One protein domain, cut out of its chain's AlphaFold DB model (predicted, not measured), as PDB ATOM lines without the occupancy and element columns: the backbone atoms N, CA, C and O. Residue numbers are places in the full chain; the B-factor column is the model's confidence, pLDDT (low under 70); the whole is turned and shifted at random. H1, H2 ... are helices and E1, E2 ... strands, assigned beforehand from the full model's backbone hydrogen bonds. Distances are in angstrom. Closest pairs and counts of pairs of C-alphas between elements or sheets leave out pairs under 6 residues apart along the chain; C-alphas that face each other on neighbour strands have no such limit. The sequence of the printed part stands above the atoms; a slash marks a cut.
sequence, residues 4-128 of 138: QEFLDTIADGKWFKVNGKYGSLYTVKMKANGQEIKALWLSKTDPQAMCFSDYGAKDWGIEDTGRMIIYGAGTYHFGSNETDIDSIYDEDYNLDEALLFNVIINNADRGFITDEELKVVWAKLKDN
ATOM      1  N   GLN A   4      -1.292 -18.526  62.868       83.00
ATOM      2  CA  GLN A   4      -0.489 -19.687  62.470       83.00
ATOM      3  C   GLN A   4      -1.379 -20.856  62.040       83.00
ATOM      4  O   GLN A   4      -1.138 -21.439  60.992       83.00
ATOM      5  N   GLU A   5      -2.455 -21.126  62.785       84.25
ATOM      6  CA  GLU A   5      -3.429 -22.164  62.420       84.25
ATOM      7  C   GLU A   5      -4.056 -21.898  61.042       84.25
ATOM      8  O   GLU A   5      -4.248 -22.835  60.269       84.25
ATOM      9  N   PHE A   6      -4.331 -20.635  60.699       83.81
ATOM     10  CA  PHE A   6      -4.835 -20.274  59.372       83.81
ATOM     11  C   PHE A   6      -3.813 -20.545  58.277       83.81
ATOM     12  O   PHE A   6      -4.144 -21.175  57.274       83.81
ATOM     13  N   LEU A   7      -2.568 -20.110  58.483       83.75
ATOM     14  CA  LEU A   7      -1.487 -20.335  57.526       83.75
ATOM     15  C   LEU A   7      -1.245 -21.829  57.281       83.75
ATOM     16  O   LEU A   7      -1.099 -22.236  56.132       83.75
ATOM     17  N   ASP A   8      -1.277 -22.644  58.335       85.44
ATOM     18  CA  ASP A   8      -1.142 -24.098  58.222       85.44
ATOM     19  C   ASP A   8      -2.341 -24.701  57.460       85.44
ATOM     20  O   ASP A   8      -2.179 -25.532  56.570       85.44
ATOM     21  N   THR A   9      -3.554 -24.210  57.729       86.19
ATOM     22  CA  THR A   9      -4.795 -24.676  57.087       86.19
ATOM     23  C   THR A   9      -4.827 -24.374  55.584       86.19
ATOM     24  O   THR A   9      -5.247 -25.227  54.797       86.19
ATOM     25  N   ILE A  10      -4.353 -23.198  55.157       85.06
ATOM     26  CA  ILE A  10      -4.229 -22.878  53.726       85.06
ATOM     27  C   ILE A  10      -3.019 -23.571  53.082       85.06
ATOM     28  O   ILE A  10      -3.060 -23.885  51.896       85.06
ATOM     29  N   ALA A  11      -1.946 -23.854  53.826       83.62
ATOM     30  CA  ALA A  11      -0.819 -24.635  53.309       83.62
ATOM     31  C   ALA A  11      -1.237 -26.083  52.989       83.62
ATOM     32  O   ALA A  11      -0.820 -26.631  51.966       83.62
ATOM     33  N   ASP A  12      -2.136 -26.651  53.799       82.12
ATOM     34  CA  ASP A  12      -2.773 -27.953  53.562       82.12
ATOM     35  C   ASP A  12      -3.741 -27.948  52.361       82.12
ATOM     36  O   ASP A  12      -4.202 -29.007  51.929       82.12
ATOM     37  N   GLY A  13      -4.072 -26.774  51.808       81.44
ATOM     38  CA  GLY A  13      -5.001 -26.641  50.687       81.44
ATOM     39  C   GLY A  13      -6.441 -26.997  51.055       81.44
ATOM     40  O   GLY A  13      -7.151 -27.602  50.249       81.44
ATOM     41  N   LYS A  14      -6.875 -26.673  52.276       87.62
ATOM     42  CA  LYS A  14      -8.253 -26.922  52.713       87.62
ATOM     43  C   LYS A  14      -9.249 -25.986  52.027       87.62
ATOM     44  O   LYS A  14      -8.910 -24.900  51.552       87.62
ATOM     45  N   TRP A  15     -10.496 -26.445  51.993       92.00
ATOM     46  CA  TRP A  15     -11.642 -25.672  51.532       92.00
ATOM     47  C   TRP A  15     -12.321 -24.968  52.687       92.00
ATOM     48  O   TRP A  15     -12.458 -25.524  53.778       92.00
ATOM     49  N   PHE A  16     -12.819 -23.780  52.388       90.62
ATOM     50  CA  PHE A  16     -13.533 -22.933  53.316       90.62
ATOM     51  C   PHE A  16     -14.889 -22.550  52.762       90.62
ATOM     52  O   PHE A  16     -15.088 -22.436  51.549       90.62
ATOM     53  N   LYS A  17     -15.809 -22.294  53.679       90.50
ATOM     54  CA  LYS A  17     -17.070 -21.632  53.395       90.50
ATOM     55  C   LYS A  17     -16.912 -20.139  53.660       90.50
ATOM     56  O   LYS A  17     -16.386 -19.741  54.697       90.50
ATOM     57  N   VAL A  18     -17.412 -19.314  52.747       88.06
ATOM     58  CA  VAL A  18     -17.440 -17.858  52.909       88.06
ATOM     59  C   VAL A  18     -18.840 -17.355  52.621       88.06
ATOM     60  O   VAL A  18     -19.380 -17.557  51.532       88.06
ATOM     61  N   ASN A  19     -19.421 -16.676  53.603       83.62
ATOM     62  CA  ASN A  19     -20.682 -15.973  53.431       83.62
ATOM     63  C   ASN A  19     -20.372 -14.559  52.925       83.62
ATOM     64  O   ASN A  19     -19.880 -13.708  53.666       83.62
ATOM     65  N   GLY A  20     -20.621 -14.330  51.640       75.12
ATOM     66  CA  GLY A  20     -20.467 -13.027  51.012       75.12
ATOM     67  C   GLY A  20     -21.547 -12.036  51.448       75.12
ATOM     68  O   GLY A  20     -22.545 -12.373  52.094       75.12
ATOM     69  N   LYS A  21     -21.370 -10.774  51.047       71.56
ATOM     70  CA  LYS A  21     -22.411  -9.751  51.209       71.56
ATOM     71  C   LYS A  21     -23.662 -10.165  50.421       71.56
ATOM     72  O   LYS A  21     -23.563 -10.824  49.394       71.56
ATOM     73  N   TYR A  22     -24.838  -9.780  50.916       73.75
ATOM     74  CA  TYR A  22     -26.141 -10.078  50.296       73.75
ATOM     75  C   TYR A  22     -26.531 -11.568  50.226       73.75
ATOM     76  O   TYR A  22     -27.475 -11.914  49.523       73.75
ATOM     77  N   GLY A  23     -25.874 -12.440  51.000       72.56
ATOM     78  CA  GLY A  23     -26.262 -13.849  51.132       72.56
ATOM     79  C   GLY A  23     -25.659 -14.784  50.083       72.56
ATOM     80  O   GLY A  23     -26.000 -15.965  50.078       72.56
ATOM     81  N   SER A  24     -24.758 -14.290  49.228       80.44
ATOM     82  CA  SER A  24     -23.990 -15.144  48.318       80.44
ATOM     83  C   SER A  24     -23.114 -16.110  49.109       80.44
ATOM     84  O   SER A  24     -22.431 -15.719  50.055       80.44
ATOM     85  N   LEU A  25     -23.123 -17.375  48.704       86.44
ATOM     86  CA  LEU A  25     -22.355 -18.431  49.347       86.44
ATOM     87  C   LEU A  25     -21.201 -18.849  48.442       86.44
ATOM     88  O   LEU A  25     -21.420 -19.247  47.294       86.44
ATOM     89  N   TYR A  26     -19.989 -18.773  48.980       89.94
ATOM     90  CA  TYR A  26     -18.773 -19.165  48.286       89.94
ATOM     91  C   TYR A  26     -18.112 -20.349  48.977       89.94
ATOM     92  O   TYR A  26     -18.103 -20.471  50.204       89.94
ATOM     93  N   THR A  27     -17.539 -21.215  48.156       93.56
ATOM     94  CA  THR A  27     -16.616 -22.264  48.568       93.56
ATOM     95  C   THR A  27     -15.248 -21.906  48.022       93.56
ATOM     96  O   THR A  27     -15.090 -21.745  46.811       93.56
ATOM     97  N   VAL A  28     -14.284 -21.724  48.918       93.94
ATOM     98  CA  VAL A  28     -12.988 -21.135  48.589       93.94
ATOM     99  C   VAL A  28     -11.882 -22.099  48.956       93.94
ATOM    100  O   VAL A  28     -11.804 -22.541  50.100       93.94
ATOM    101  N   LYS A  29     -11.015 -22.422  48.002       94.81
ATOM    102  CA  LYS A  29      -9.755 -23.112  48.287       94.81
ATOM    103  C   LYS A  29      -8.643 -22.094  48.272       94.81
ATOM    104  O   LYS A  29      -8.548 -21.341  47.311       94.81
ATOM    105  N   MET A  30      -7.790 -22.099  49.284       92.38
ATOM    106  CA  MET A  30      -6.623 -21.223  49.347       92.38
ATOM    107  C   MET A  30      -5.356 -22.058  49.447       92.38
ATOM    108  O   MET A  30      -5.357 -23.104  50.092       92.38
ATOM    109  N   LYS A  31      -4.275 -21.589  48.827       90.12
ATOM    110  CA  LYS A  31      -2.949 -22.189  48.946       90.12
ATOM    111  C   LYS A  31      -1.894 -21.105  49.077       90.12
ATOM    112  O   LYS A  31      -1.765 -20.259  48.195       90.12
ATOM    113  N   ALA A  32      -1.137 -21.150  50.168       86.50
ATOM    114  CA  ALA A  32       0.025 -20.291  50.346       86.50
ATOM    115  C   ALA A  32       1.242 -20.847  49.592       86.50
ATOM    116  O   ALA A  32       1.527 -22.047  49.637       86.50
ATOM    117  N   ASN A  33       1.993 -19.961  48.943       81.38
ATOM    118  CA  ASN A  33       3.306 -20.236  48.374       81.38
ATOM    119  C   ASN A  33       4.278 -19.131  48.815       81.38
ATOM    120  O   ASN A  33       4.391 -18.075  48.194       81.38
ATOM    121  N   GLY A  34       4.947 -19.340  49.951       82.75
ATOM    122  CA  GLY A  34       5.754 -18.295  50.579       82.75
ATOM    123  C   GLY A  34       4.880 -17.167  51.133       82.75
ATOM    124  O   GLY A  34       4.136 -17.384  52.085       82.75
ATOM    125  N   GLN A  35       4.997 -15.961  50.569       83.44
ATOM    126  CA  GLN A  35       4.191 -14.790  50.965       83.44
ATOM    127  C   GLN A  35       2.986 -14.540  50.047       83.44
ATOM    128  O   GLN A  35       2.233 -13.595  50.267       83.44
ATOM    129  N   GLU A  36       2.806 -15.365  49.021       88.88
ATOM    130  CA  GLU A  36       1.696 -15.257  48.081       88.88
ATOM    131  C   GLU A  36       0.595 -16.245  48.461       88.88
ATOM    132  O   GLU A  36       0.873 -17.342  48.956       88.88
ATOM    133  N   ILE A  37      -0.654 -15.866  48.214       91.31
ATOM    134  CA  ILE A  37      -1.809 -16.745  48.362       91.31
ATOM    135  C   ILE A  37      -2.513 -16.821  47.019       91.31
ATOM    136  O   ILE A  37      -2.865 -15.797  46.442       91.31
ATOM    137  N   LYS A  38      -2.773 -18.042  46.561       92.12
ATOM    138  CA  LYS A  38      -3.704 -18.293  45.463       92.12
ATOM    139  C   LYS A  38      -5.016 -18.804  46.014       92.12
ATOM    140  O   LYS A  38      -5.010 -19.650  46.912       92.12
ATOM    141  N   ALA A  39      -6.125 -18.328  45.471       94.19
ATOM    142  CA  ALA A  39      -7.451 -18.773  45.850       94.19
ATOM    143  C   ALA A  39      -8.299 -19.142  44.637       94.19
ATOM    144  O   ALA A  39      -8.240 -18.478  43.609       94.19
ATOM    145  N   LEU A  40      -9.111 -20.184  44.783       95.38
ATOM    146  CA  LEU A  40     -10.179 -20.550  43.860       95.38
ATOM    147  C   LEU A  40     -11.512 -20.281  44.540       95.38
ATOM    148  O   LEU A  40     -11.784 -20.873  45.583       95.38
ATOM    149  N   TRP A  41     -12.333 -19.439  43.928       93.88
ATOM    150  CA  TRP A  41     -13.657 -19.069  44.410       93.88
ATOM    151  C   TRP A  41     -14.728 -19.746  43.560       93.88
ATOM    152  O   TRP A  41     -14.799 -19.524  42.352       93.88
ATOM    153  N   LEU A  42     -15.575 -20.555  44.197       93.38
ATOM    154  CA  LEU A  42     -16.711 -21.220  43.561       93.38
ATOM    155  C   LEU A  42     -18.022 -20.758  44.188       93.38
ATOM    156  O   LEU A  42     -18.144 -20.700  45.413       93.38
ATOM    157  N   SER A  43     -19.025 -20.490  43.357       90.12
ATOM    158  CA  SER A  43     -20.383 -20.197  43.801       90.12
ATOM    159  C   SER A  43     -21.402 -20.700  42.792       90.12
ATOM    160  O   SER A  43     -21.290 -20.464  41.593       90.12
ATOM    161  N   LYS A  44     -22.442 -21.363  43.301       83.44
ATOM    162  CA  LYS A  44     -23.636 -21.715  42.525       83.44
ATOM    163  C   LYS A  44     -24.626 -20.552  42.444       83.44
ATOM    164  O   LYS A  44     -25.388 -20.464  41.489       83.44
ATOM    165  N   THR A  45     -24.659 -19.698  43.467       82.12
ATOM    166  CA  THR A  45     -25.597 -18.567  43.547       82.12
ATOM    167  C   THR A  45     -25.092 -17.343  42.799       82.12
ATOM    168  O   THR A  45     -25.903 -16.519  42.393       82.12
ATOM    169  N   ASP A  46     -23.774 -17.237  42.614       85.06
ATOM    170  CA  ASP A  46     -23.135 -16.171  41.844       85.06
ATOM    171  C   ASP A  46     -22.018 -16.723  40.930       85.06
ATOM    172  O   ASP A  46     -20.828 -16.547  41.206       85.06
ATOM    173  N   PRO A  47     -22.371 -17.459  39.857       81.12
ATOM    174  CA  PRO A  47     -21.384 -18.078  38.971       81.12
ATOM    175  C   PRO A  47     -20.436 -17.082  38.268       81.12
ATOM    176  O   PRO A  47     -19.296 -17.432  37.975       81.12
ATOM    177  N   GLN A  48     -20.868 -15.834  38.049       81.25
ATOM    178  CA  GLN A  48     -20.045 -14.771  37.443       81.25
ATOM    179  C   GLN A  48     -18.905 -14.318  38.363       81.25
ATOM    180  O   GLN A  48     -17.825 -13.934  37.909       81.25
ATOM    181  N   ALA A  49     -19.121 -14.401  39.676       85.81
ATOM    182  CA  ALA A  49     -18.103 -14.094  40.668       85.81
ATOM    183  C   ALA A  49     -17.063 -15.217  40.847       85.81
ATOM    184  O   ALA A  49     -16.096 -15.023  41.582       85.81
ATOM    185  N   MET A  50     -17.220 -16.375  40.188       90.88
ATOM    186  CA  MET A  50     -16.226 -17.449  40.259       90.88
ATOM    187  C   MET A  50     -14.922 -17.053  39.568       90.88
ATOM    188  O   MET A  50     -14.920 -16.578  38.428       90.88
ATOM    189  N   CYS A  51     -13.804 -17.278  40.252       92.56
ATOM    190  CA  CYS A  51     -12.501 -16.818  39.792       92.56
ATOM    191  C   CYS A  51     -11.326 -17.547  40.452       92.56
ATOM    192  O   CYS A  51     -11.464 -18.184  41.502       92.56
ATOM    193  N   PHE A  52     -10.147 -17.396  39.845       93.75
ATOM    194  CA  PHE A  52      -8.885 -17.459  40.574       93.75
ATOM    195  C   PHE A  52      -8.520 -16.058  41.071       93.75
ATOM    196  O   PHE A  52      -8.673 -15.079  40.338       93.75
ATOM    197  N   SER A  53      -8.011 -15.976  42.297       93.56
ATOM    198  CA  SER A  53      -7.416 -14.765  42.860       93.56
ATOM    199  C   SER A  53      -5.978 -15.027  43.281       93.56
ATOM    200  O   SER A  53      -5.713 -15.978  44.016       93.56
ATOM    201  N   ASP A  54      -5.077 -14.149  42.861       92.56
ATOM    202  CA  ASP A  54      -3.678 -14.124  43.265       92.56
ATOM    203  C   ASP A  54      -3.445 -12.915  44.184       92.56
ATOM    204  O   ASP A  54      -3.569 -11.758  43.768       92.56
ATOM    205  N   TYR A  55      -3.107 -13.189  45.443       91.88
ATOM    206  CA  TYR A  55      -2.760 -12.192  46.452       91.88
ATOM    207  C   TYR A  55      -1.242 -12.178  46.641       91.88
ATOM    208  O   TYR A  55      -0.664 -13.114  47.206       91.88
ATOM    209  N   GLY A  56      -0.582 -11.112  46.190       90.31
ATOM    210  CA  GLY A  56       0.840 -10.898  46.428       90.31
ATOM    211  C   GLY A  56       1.140 -10.561  47.890       90.31
ATOM    212  O   GLY A  56       0.252 -10.276  48.688       90.31
ATOM    213  N   ALA A  57       2.424 -10.509  48.251       87.12
ATOM    214  CA  ALA A  57       2.873 -10.296  49.635       87.12
ATOM    215  C   ALA A  57       2.344  -9.021  50.326       87.12
ATOM    216  O   ALA A  57       2.388  -8.920  51.551       87.12
ATOM    217  N   LYS A  58       1.902  -8.022  49.553       88.75
ATOM    218  CA  LYS A  58       1.364  -6.745  50.057       88.75
ATOM    219  C   LYS A  58      -0.157  -6.651  49.965       88.75
ATOM    220  O   LYS A  58      -0.726  -5.683  50.458       88.75
ATOM    221  N   ASP A  59      -0.790  -7.629  49.330       89.81
ATOM    222  CA  ASP A  59      -2.198  -7.570  48.949       89.81
ATOM    223  C   ASP A  59      -3.115  -8.173  50.010       89.81
ATOM    224  O   ASP A  59      -4.335  -8.147  49.870       89.81
ATOM    225  N   TRP A  60      -2.541  -8.697  51.094       90.25
ATOM    226  CA  TRP A  60      -3.297  -9.283  52.183       90.25
ATOM    227  C   TRP A  60      -2.601  -9.126  53.534       90.25
ATOM    228  O   TRP A  60      -1.397  -8.882  53.638       90.25
ATOM    229  N   GLY A  61      -3.391  -9.283  54.589       85.69
ATOM    230  CA  GLY A  61      -2.937  -9.381  55.967       85.69
ATOM    231  C   GLY A  61      -3.792 -10.377  56.741       85.69
ATOM    232  O   GLY A  61      -4.868 -10.768  56.299       85.69
ATOM    233  N   ILE A  62      -3.307 -10.789  57.909       83.69
ATOM    234  CA  ILE A  62      -4.089 -11.567  58.871       83.69
ATOM    235  C   ILE A  62      -4.003 -10.875  60.219       83.69
ATOM    236  O   ILE A  62      -2.899 -10.611  60.709       83.69
ATOM    237  N   GLU A  63      -5.164 -10.613  60.807       82.56
ATOM    238  CA  GLU A  63      -5.286 -10.173  62.192       82.56
ATOM    239  C   GLU A  63      -5.022 -11.330  63.160       82.56
ATOM    240  O   GLU A  63      -5.170 -12.504  62.818       82.56
ATOM    241  N   ASP A  64      -4.691 -11.017  64.412       74.62
ATOM    242  CA  ASP A  64      -4.389 -12.030  65.434       74.62
ATOM    243  C   ASP A  64      -5.552 -13.020  65.679       74.62
ATOM    244  O   ASP A  64      -5.335 -14.149  66.119       74.62
ATOM    245  N   THR A  65      -6.780 -12.619  65.337       71.00
ATOM    246  CA  THR A  65      -8.020 -13.416  65.391       71.00
ATOM    247  C   THR A  65      -8.176 -14.417  64.239       71.00
ATOM    248  O   THR A  65      -9.181 -15.129  64.197       71.00
ATOM    249  N   GLY A  66      -7.224 -14.458  63.300       69.06
ATOM    250  CA  GLY A  66      -7.275 -15.299  62.101       69.06
ATOM    251  C   GLY A  66      -8.118 -14.718  60.962       69.06
ATOM    252  O   GLY A  66      -8.320 -15.397  59.959       69.06
ATOM    253  N   ARG A  67      -8.611 -13.478  61.091       79.62
ATOM    254  CA  ARG A  67      -9.363 -12.790  60.033       79.62
ATOM    255  C   ARG A  67      -8.419 -12.315  58.931       79.62
ATOM    256  O   ARG A  67      -7.447 -11.613  59.219       79.62
ATOM    257  N   MET A  68      -8.721 -12.674  57.683       83.50
ATOM    258  CA  MET A  68      -7.969 -12.205  56.521       83.50
ATOM    259  C   MET A  68      -8.494 -10.843  56.063       83.50
ATOM    260  O   MET A  68      -9.697 -10.663  55.882       83.50
ATOM    261  N   ILE A  69      -7.574  -9.904  55.855       87.12
ATOM    262  CA  ILE A  69      -7.841  -8.590  55.263       87.12
ATOM    263  C   ILE A  69      -7.285  -8.608  53.844       87.12
ATOM    264  O   ILE A  69      -6.123  -8.983  53.659       87.12
ATOM    265  N   ILE A  70      -8.084  -8.192  52.862       87.19
ATOM    266  CA  ILE A  70      -7.657  -8.111  51.459       87.19
ATOM    267  C   ILE A  70      -7.466  -6.640  51.066       87.19
ATOM    268  O   ILE A  70      -8.382  -5.829  51.162       87.19
ATOM    269  N   TYR A  71      -6.277  -6.293  50.572       87.94
ATOM    270  CA  TYR A  71      -5.942  -4.958  50.059       87.94
ATOM    271  C   TYR A  71      -5.978  -4.878  48.526       87.94
ATOM    272  O   TYR A  71      -6.126  -3.790  47.970       87.94
ATOM    273  N   GLY A  72      -5.851  -6.017  47.843       88.94
ATOM    274  CA  GLY A  72      -5.892  -6.126  46.387       88.94
ATOM    275  C   GLY A  72      -5.881  -7.586  45.939       88.94
ATOM    276  O   GLY A  72      -5.686  -8.477  46.756       88.94
ATOM    277  N   ALA A  73      -6.116  -7.841  44.655       90.44
ATOM    278  CA  ALA A  73      -5.925  -9.157  44.048       90.44
ATOM    279  C   ALA A  73      -5.786  -9.017  42.532       90.44
ATOM    280  O   ALA A  73      -6.479  -8.199  41.917       90.44
ATOM    281  N   GLY A  74      -4.933  -9.841  41.925       90.25
ATOM    282  CA  GLY A  74      -5.083 -10.181  40.514       90.25
ATOM    283  C   GLY A  74      -6.192 -11.219  40.387       90.25
ATOM    284  O   GLY A  74      -6.106 -12.263  41.026       90.25
ATOM    285  N   THR A  75      -7.232 -10.945  39.600       91.19
ATOM    286  CA  THR A  75      -8.386 -11.848  39.485       91.19
ATOM    287  C   THR A  75      -8.619 -12.260  38.042       91.19
ATOM    288  O   THR A  75      -8.723 -11.412  37.156       91.19
ATOM    289  N   TYR A  76      -8.750 -13.566  37.822       89.25
ATOM    290  CA  TYR A  76      -9.180 -14.152  36.557       89.25
ATOM    291  C   TYR A  76     -10.546 -14.814  36.754       89.25
ATOM    292  O   TYR A  76     -10.656 -15.814  37.464       89.25
ATOM    293  N   HIS A  77     -11.587 -14.225  36.167       88.50
ATOM    294  CA  HIS A  77     -12.956 -14.734  36.247       88.50
ATOM    295  C   HIS A  77     -13.199 -15.820  35.201       88.50
ATOM    296  O   HIS A  77     -12.807 -15.666  34.047       88.50
ATOM    297  N   PHE A  78     -13.898 -16.884  35.600       83.81
ATOM    298  CA  PHE A  78     -14.334 -17.941  34.676       83.81
ATOM    299  C   PHE A  78     -15.740 -17.678  34.126       83.81
ATOM    300  O   PHE A  78     -16.101 -18.184  33.072       83.81
ATOM    301  N   GLY A  79     -16.557 -16.926  34.865       65.81
ATOM    302  CA  GLY A  79     -17.972 -16.728  34.569       65.81
ATOM    303  C   GLY A  79     -18.251 -15.499  33.715       65.81
ATOM    304  O   GLY A  79     -18.807 -14.530  34.223       65.81
ATOM    305  N   SER A  80     -17.895 -15.524  32.428       65.62
ATOM    306  CA  SER A  80     -18.474 -14.573  31.470       65.62
ATOM    307  C   SER A  80     -19.801 -15.118  30.953       65.62
ATOM    308  O   SER A  80     -19.827 -16.233  30.446       65.62
ATOM    309  N   ASN A  81     -20.888 -14.344  31.036       60.59
ATOM    310  CA  ASN A  81     -22.165 -14.694  30.387       60.59
ATOM    311  C   ASN A  81     -22.138 -14.472  28.864       60.59
ATOM    312  O   ASN A  81     -23.161 -14.638  28.200       60.59
ATOM    313  N   GLU A  82     -21.032 -13.978  28.312       56.88
ATOM    314  CA  GLU A  82     -20.899 -13.773  26.875       56.88
ATOM    315  C   GLU A  82     -20.645 -15.134  26.236       56.88
ATOM    316  O   GLU A  82     -19.703 -15.809  26.628       56.88
ATOM    317  N   THR A  83     -21.487 -15.543  25.285       55.25
ATOM    318  CA  THR A  83     -21.497 -16.860  24.610       55.25
ATOM    319  C   THR A  83     -20.302 -17.101  23.673       55.25
ATOM    320  O   THR A  83     -20.349 -17.970  22.804       55.25
ATOM    321  N   ASP A  84     -19.248 -16.298  23.794       60.50
ATOM    322  CA  ASP A  84     -18.037 -16.420  22.991       60.50
ATOM    323  C   ASP A  84     -17.164 -17.583  23.509       60.50
ATOM    324  O   ASP A  84     -17.502 -18.263  24.476       60.50
ATOM    325  N   ILE A  85     -16.030 -17.841  22.852       56.94
ATOM    326  CA  ILE A  85     -15.179 -19.041  23.029       56.94
ATOM    327  C   ILE A  85     -14.727 -19.291  24.489       56.94
ATOM    328  O   ILE A  85     -14.387 -20.422  24.831       56.94
ATOM    329  N   ASP A  86     -14.779 -18.271  25.347       60.66
ATOM    330  CA  ASP A  86     -14.358 -18.323  26.752       60.66
ATOM    331  C   ASP A  86     -15.535 -18.364  27.760       60.66
ATOM    332  O   ASP A  86     -15.320 -18.222  28.965       60.66
ATOM    333  N   SER A  87     -16.780 -18.547  27.296       76.69
ATOM    334  CA  SER A  87     -17.954 -18.693  28.168       76.69
ATOM    335  C   SER A  87     -17.977 -20.038  28.875       76.69
ATOM    336  O   SER A  87     -17.734 -21.061  28.250       76.69
ATOM    337  N   ILE A  88     -18.389 -20.074  30.142       85.00
ATOM    338  CA  ILE A  88     -18.784 -21.325  30.819       85.00
ATOM    339  C   ILE A  88     -20.288 -21.606  30.686       85.00
ATOM    340  O   ILE A  88     -20.800 -22.489  31.371       85.00
ATOM    341  N   TYR A  89     -21.003 -20.847  29.854       84.25
ATOM    342  CA  TYR A  89     -22.436 -21.002  29.636       84.25
ATOM    343  C   TYR A  89     -22.731 -21.487  28.220       84.25
ATOM    344  O   TYR A  89     -22.019 -21.150  27.274       84.25
ATOM    345  N   ASP A  90     -23.801 -22.265  28.082       83.06
ATOM    346  CA  ASP A  90     -24.355 -22.628  26.781       83.06
ATOM    347  C   ASP A  90     -25.191 -21.486  26.166       83.06
ATOM    348  O   ASP A  90     -25.370 -20.415  26.753       83.06
ATOM    349  N   GLU A  91     -25.717 -21.713  24.958       81.81
ATOM    350  CA  GLU A  91     -26.557 -20.748  24.228       81.81
ATOM    351  C   GLU A  91     -27.851 -20.372  24.981       81.81
ATOM    352  O   GLU A  91     -28.436 -19.319  24.719       81.81
ATOM    353  N   ASP A  92     -28.278 -21.206  25.934       83.94
ATOM    354  CA  ASP A  92     -29.460 -21.011  26.775       83.94
ATOM    355  C   ASP A  92     -29.117 -20.366  28.138       83.94
ATOM    356  O   ASP A  92     -29.986 -20.252  29.008       83.94
ATOM    357  N   TYR A  93     -27.870 -19.913  28.332       79.00
ATOM    358  CA  TYR A  93     -27.339 -19.366  29.587       79.00
ATOM    359  C   TYR A  93     -27.309 -20.361  30.761       79.00
ATOM    360  O   TYR A  93     -27.242 -19.951  31.928       79.00
ATOM    361  N   ASN A  94     -27.324 -21.668  30.495       85.75
ATOM    362  CA  ASN A  94     -27.072 -22.665  31.528       85.75
ATOM    363  C   ASN A  94     -25.569 -22.853  31.713       85.75
ATOM    364  O   ASN A  94     -24.803 -22.871  30.757       85.75
ATOM    365  N   LEU A  95     -25.151 -23.032  32.964       86.56
ATOM    366  CA  LEU A  95     -23.764 -23.338  33.295       86.56
ATOM    367  C   LEU A  95     -23.371 -24.723  32.749       86.56
ATOM    368  O   LEU A  95     -23.927 -25.736  33.184       86.56
ATOM    369  N   ASP A  96     -22.368 -24.773  31.874       88.56
ATOM    370  CA  ASP A  96     -21.720 -26.008  31.437       88.56
ATOM    371  C   ASP A  96     -20.670 -26.434  32.477       88.56
ATOM    372  O   ASP A  96     -19.555 -25.913  32.552       88.56
ATOM    373  N   GLU A  97     -21.036 -27.413  33.312       89.88
ATOM    374  CA  GLU A  97     -20.153 -27.942  34.358       89.88
ATOM    375  C   GLU A  97     -18.876 -28.582  33.796       89.88
ATOM    376  O   GLU A  97     -17.820 -28.503  34.427       89.88
ATOM    377  N   ALA A  98     -18.945 -29.218  32.622       89.88
ATOM    378  CA  ALA A  98     -17.783 -29.866  32.026       89.88
ATOM    379  C   ALA A  98     -16.777 -28.820  31.538       89.88
ATOM    380  O   ALA A  98     -15.571 -28.969  31.762       89.88
ATOM    381  N   LEU A  99     -17.268 -27.740  30.925       89.38
ATOM    382  CA  LEU A  99     -16.436 -26.617  30.510       89.38
ATOM    383  C   LEU A  99     -15.852 -25.870  31.712       89.38
ATOM    384  O   LEU A  99     -14.643 -25.637  31.740       89.38
ATOM    385  N   LEU A 100     -16.656 -25.601  32.747       90.50
ATOM    386  CA  LEU A 100     -16.184 -25.031  34.014       90.50
ATOM    387  C   LEU A 100     -15.028 -25.850  34.607       90.50
ATOM    388  O   LEU A 100     -13.989 -25.293  34.964       90.50
ATOM    389  N   PHE A 101     -15.186 -27.174  34.702       93.00
ATOM    390  CA  PHE A 101     -14.141 -28.042  35.248       93.00
ATOM    391  C   PHE A 101     -12.879 -28.017  34.391       93.00
ATOM    392  O   PHE A 101     -11.781 -27.898  34.934       93.00
ATOM    393  N   ASN A 102     -13.021 -28.052  33.065       90.69
ATOM    394  CA  ASN A 102     -11.884 -27.937  32.157       90.69
ATOM    395  C   ASN A 102     -11.143 -26.605  32.338       90.69
ATOM    396  O   ASN A 102      -9.917 -26.603  32.439       90.69
ATOM    397  N   VAL A 103     -11.864 -25.483  32.425       90.25
ATOM    398  CA  VAL A 103     -11.277 -24.152  32.641       90.25
ATOM    399  C   VAL A 103     -10.522 -24.101  33.968       90.25
ATOM    400  O   VAL A 103      -9.364 -23.682  33.986       90.25
ATOM    401  N   ILE A 104     -11.124 -24.575  35.062       93.06
ATOM    402  CA  ILE A 104     -10.482 -24.577  36.384       93.06
ATOM    403  C   ILE A 104      -9.218 -25.437  36.369       93.06
ATOM    404  O   ILE A 104      -8.163 -24.971  36.791       93.06
ATOM    405  N   ILE A 105      -9.295 -26.678  35.882       93.50
ATOM    406  CA  ILE A 105      -8.161 -27.613  35.912       93.50
ATOM    407  C   ILE A 105      -7.010 -27.136  35.018       93.50
ATOM    408  O   ILE A 105      -5.853 -27.260  35.414       93.50
ATOM    409  N   ASN A 106      -7.305 -26.556  33.850       90.62
ATOM    410  CA  ASN A 106      -6.277 -26.077  32.922       90.62
ATOM    411  C   ASN A 106      -5.586 -24.789  33.386       90.62
ATOM    412  O   ASN A 106      -4.438 -24.556  33.012       90.62
ATOM    413  N   ASN A 107      -6.267 -23.963  34.186       89.56
ATOM    414  CA  ASN A 107      -5.715 -22.708  34.706       89.56
ATOM    415  C   ASN A 107      -5.184 -22.831  36.145       89.56
ATOM    416  O   ASN A 107      -4.510 -21.923  36.626       89.56
ATOM    417  N   ALA A 108      -5.457 -23.940  36.837       90.94
ATOM    418  CA  ALA A 108      -4.919 -24.192  38.163       90.94
ATOM    419  C   ALA A 108      -3.423 -24.533  38.116       90.94
ATOM    420  O   ALA A 108      -2.955 -25.310  37.281       90.94
ATOM    421  N   ASP A 109      -2.676 -24.037  39.103       88.94
ATOM    422  CA  ASP A 109      -1.305 -24.487  39.324       88.94
ATOM    423  C   ASP A 109      -1.254 -26.005  39.547       88.94
ATOM    424  O   ASP A 109      -2.136 -26.619  40.165       88.94
ATOM    425  N   ARG A 110      -0.155 -26.630  39.113       86.75
ATOM    426  CA  ARG A 110       0.049 -28.069  39.297       86.75
ATOM    427  C   ARG A 110      -0.066 -28.455  40.777       86.75
ATOM    428  O   ARG A 110       0.692 -27.984  41.623       86.75
ATOM    429  N   GLY A 111      -0.983 -29.377  41.077       86.19
ATOM    430  CA  GLY A 111      -1.225 -29.851  42.444       86.19
ATOM    431  C   GLY A 111      -1.948 -28.838  43.338       86.19
ATOM    432  O   GLY A 111      -1.879 -28.950  44.564       86.19
ATOM    433  N   PHE A 112      -2.593 -27.822  42.759       92.00
ATOM    434  CA  PHE A 112      -3.524 -26.960  43.481       92.00
ATOM    435  C   PHE A 112      -4.856 -27.675  43.717       92.00
ATOM    436  O   PHE A 112      -5.318 -27.730  44.848       92.00
ATOM    437  N   ILE A 113      -5.444 -28.277  42.684       93.81
ATOM    438  CA  ILE A 113      -6.711 -29.012  42.753       93.81
ATOM    439  C   ILE A 113      -6.688 -30.164  41.743       93.81
ATOM    440  O   ILE A 113      -6.057 -30.048  40.690       93.81
ATOM    441  N   THR A 114      -7.331 -31.284  42.068       94.00
ATOM    442  CA  THR A 114      -7.532 -32.399  41.128       94.00
ATOM    443  C   THR A 114      -8.961 -32.411  40.589       94.00
ATOM    444  O   THR A 114      -9.873 -31.871  41.210       94.00
ATOM    445  N   ASP A 115      -9.176 -33.061  39.444       94.25
ATOM    446  CA  ASP A 115     -10.514 -33.234  38.861       94.25
ATOM    447  C   ASP A 115     -11.477 -33.962  39.821       94.25
ATOM    448  O   ASP A 115     -12.620 -33.548  40.006       94.25
ATOM    449  N   GLU A 116     -10.996 -35.002  40.508       95.44
ATOM    450  CA  GLU A 116     -11.774 -35.731  41.519       95.44
ATOM    451  C   GLU A 116     -12.164 -34.837  42.703       95.44
ATOM    452  O   GLU A 116     -13.317 -34.845  43.137       95.44
ATOM    453  N   GLU A 117     -11.220 -34.039  43.209       94.81
ATOM    454  CA  GLU A 117     -11.471 -33.097  44.298       94.81
ATOM    455  C   GLU A 117     -12.512 -32.048  43.892       94.81
ATOM    456  O   GLU A 117     -13.475 -31.813  44.628       94.81
ATOM    457  N   LEU A 118     -12.352 -31.458  42.704       95.00
ATOM    458  CA  LEU A 118     -13.263 -30.449  42.174       95.00
ATOM    459  C   LEU A 118     -14.689 -30.994  42.045       95.00
ATOM    460  O   LEU A 118     -15.632 -30.350  42.501       95.00
ATOM    461  N   LYS A 119     -14.850 -32.210  41.509       94.69
ATOM    462  CA  LYS A 119     -16.157 -32.878  41.386       94.69
ATOM    463  C   LYS A 119     -16.834 -33.090  42.738       94.69
ATOM    464  O   LYS A 119     -18.029 -32.824  42.872       94.69
ATOM    465  N   VAL A 120     -16.084 -33.544  43.746       93.88
ATOM    466  CA  VAL A 120     -16.611 -33.764  45.104       93.88
ATOM    467  C   VAL A 120     -17.067 -32.450  45.736       93.88
ATOM    468  O   VAL A 120     -18.151 -32.384  46.317       93.88
ATOM    469  N   VAL A 121     -16.255 -31.401  45.625       92.88
ATOM    470  CA  VAL A 121     -16.557 -30.087  46.208       92.88
ATOM    471  C   VAL A 121     -17.733 -29.430  45.491       92.88
ATOM    472  O   VAL A 121     -18.631 -28.902  46.147       92.88
ATOM    473  N   TRP A 122     -17.782 -29.526  44.162       92.75
ATOM    474  CA  TRP A 122     -18.894 -29.007  43.374       92.75
ATOM    475  C   TRP A 122     -20.218 -29.689  43.730       92.75
ATOM    476  O   TRP A 122     -21.223 -29.010  43.932       92.75
ATOM    477  N   ALA A 123     -20.229 -31.018  43.887       91.50
ATOM    478  CA  ALA A 123     -21.419 -31.744  44.335       91.50
ATOM    479  C   ALA A 123     -21.912 -31.247  45.709       91.50
ATOM    480  O   ALA A 123     -23.092 -30.935  45.864       91.50
ATOM    481  N   LYS A 124     -20.997 -31.067  46.674       90.62
ATOM    482  CA  LYS A 124     -21.322 -30.506  47.997       90.62
ATOM    483  C   LYS A 124     -21.908 -29.096  47.913       90.62
ATOM    484  O   LYS A 124     -22.899 -28.808  48.582       90.62
ATOM    485  N   LEU A 125     -21.329 -28.232  47.076       89.50
ATOM    486  CA  LEU A 125     -21.835 -26.880  46.836       89.50
ATOM    487  C   LEU A 125     -23.241 -26.902  46.222       89.50
ATOM    488  O   LEU A 125     -24.103 -26.132  46.645       89.50
ATOM    489  N   LYS A 126     -23.510 -27.804  45.270       87.19
ATOM    490  CA  LYS A 126     -24.834 -27.926  44.641       87.19
ATOM    491  C   LYS A 126     -25.931 -28.313  45.623       87.19
ATOM    492  O   LYS A 126     -27.034 -27.763  45.514       87.19
ATOM    493  N   ASP A 127     -25.603 -29.193  46.562       86.75
ATOM    494  CA  ASP A 127     -26.517 -29.708  47.581       86.75
ATOM    495  C   ASP A 127     -26.614 -28.795  48.817       86.75
ATOM    496  O   ASP A 127     -27.312 -29.127  49.774       86.75
ATOM    497  N   ASN A 128     -25.926 -27.642  48.812       76.12
ATOM    498  CA  ASN A 128     -25.752 -26.759  49.975       76.12
ATOM    499  C   ASN A 128     -25.195 -27.489  51.215       76.12
ATOM    500  O   ASN A 128     -25.405 -27.056  52.349       76.12
TER     501      ASN A 128
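Overview. This is residues 4 to 128 of the 138 residues of an uncharacterized protein of Brevibacillus brevis X23 (UniProt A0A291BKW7). A twisted sheet of five strands forms a slab with a helix on each face: H3 runs over one face along E2, and H1 is on the opposite face but beside the strands, near the far end of E2. A small hairpin, E5 and E6, lies past the end of E4 at one end of the length, the unnamed loop of residues 78 to 96 lies past E7 toward the other, and H2 lies near the first residues of H3. The printed part has 125 residues, with three named helices and seven named strands in the order H1 E1 E2 E3 E4 E5 E6 E7 H2 H3, and its class is mixed, helices and strands. The large sheet runs E1 E2 E3 E4 E7, all antiparallel. The whole is compact, with a radius of gyration of the C-alphas of 14.7 A and spans of 47 by 33 by 27 A.

Along the chain. Begin with the longest strand, E2, residues 25 to 33: find C-alpha 25 at (-22.355, -18.431, 49.347), and from there the strand runs 25.7 A to C-alpha 33. Look beside it for E1, residues 15 to 19, 13.4 A long, and E3, residues 36 to 42, 19.9 A long. Next come E4, residues 51 to 55, 12.7 A long, and E7, residues 74 to 77. Between those two in the chain you find the short strands E5, residues 60 to 62, and E6, residues 68 to 70. H1, residues 4 to 11, begins at C-alpha 4 at (-0.489, -19.687, 62.470) and is 10.4 A long. H2, residues 97 to 107, is 15.4 A long. H3, residues 115 to 126, runs 16.3 A and ends at C-alpha 126 at (-24.834, -27.926, 44.641).

Arrangement. Start in the large sheet, where E1, E2, E3 and E4 form a meander, each strand the antiparallel neighbour of the one before. In the hairpin of E2 and E3, at 157 degrees, look at N 29 and O 40, 3.0 A apart and within hydrogen-bond range. E1 and E2, also a hairpin, stand at 135 degrees, with N 16 and O 28 in range at 2.8 A. In the hairpin of E3 and E4, at 162 degrees, N 39 and O 53 are in range at 2.8 A. E4 and the edge strand E7 stand at 174 degrees, with N 52 and O 76 in range at 2.9 A. H3 is on this sheet at a height of 10.1 A, over E2, and runs along the strands at 18 degrees to E2 on the local plane; the closest C-alphas of the two are those of Thr 27 and Leu 125, 7.2 A apart. H1 is on the opposite face at a height of 4.9 A, over none of the strands; its closest C-alpha pair with E2 is Ile 10 and Lys 31, 5.0 A. H2 only grazes the sheet, with its residues 104 to 107. H2 and H3 only just touch, with 3 pairs of C-alphas within 8 A, made by residues 115 to 118 of H3 alone; the closest are those of Ile 105 and Asp 115, 6.8 A. They run opposite ways at a steep tilt of 49 degrees. In the hairpin of E5 and E6, N 61 and O 69 are in range at 2.9 A. E4 and E5 meet only through their link, and E6 and E7 are apart. In H1, H2 and H3 every O i to N i+4 pair is within hydrogen-bond range.

Size, cuts and confidence. The two C-alphas farthest apart are those of Asp 64 and Glu 91, 47.6 A. The printed part runs from residue 4 to residue 128 and has no cut. The link from E7 to H2, 19 residues, is long. The mean pLDDT of the printed part is 85.6; look for values under 70 at residue 66 and residues 79 to 86.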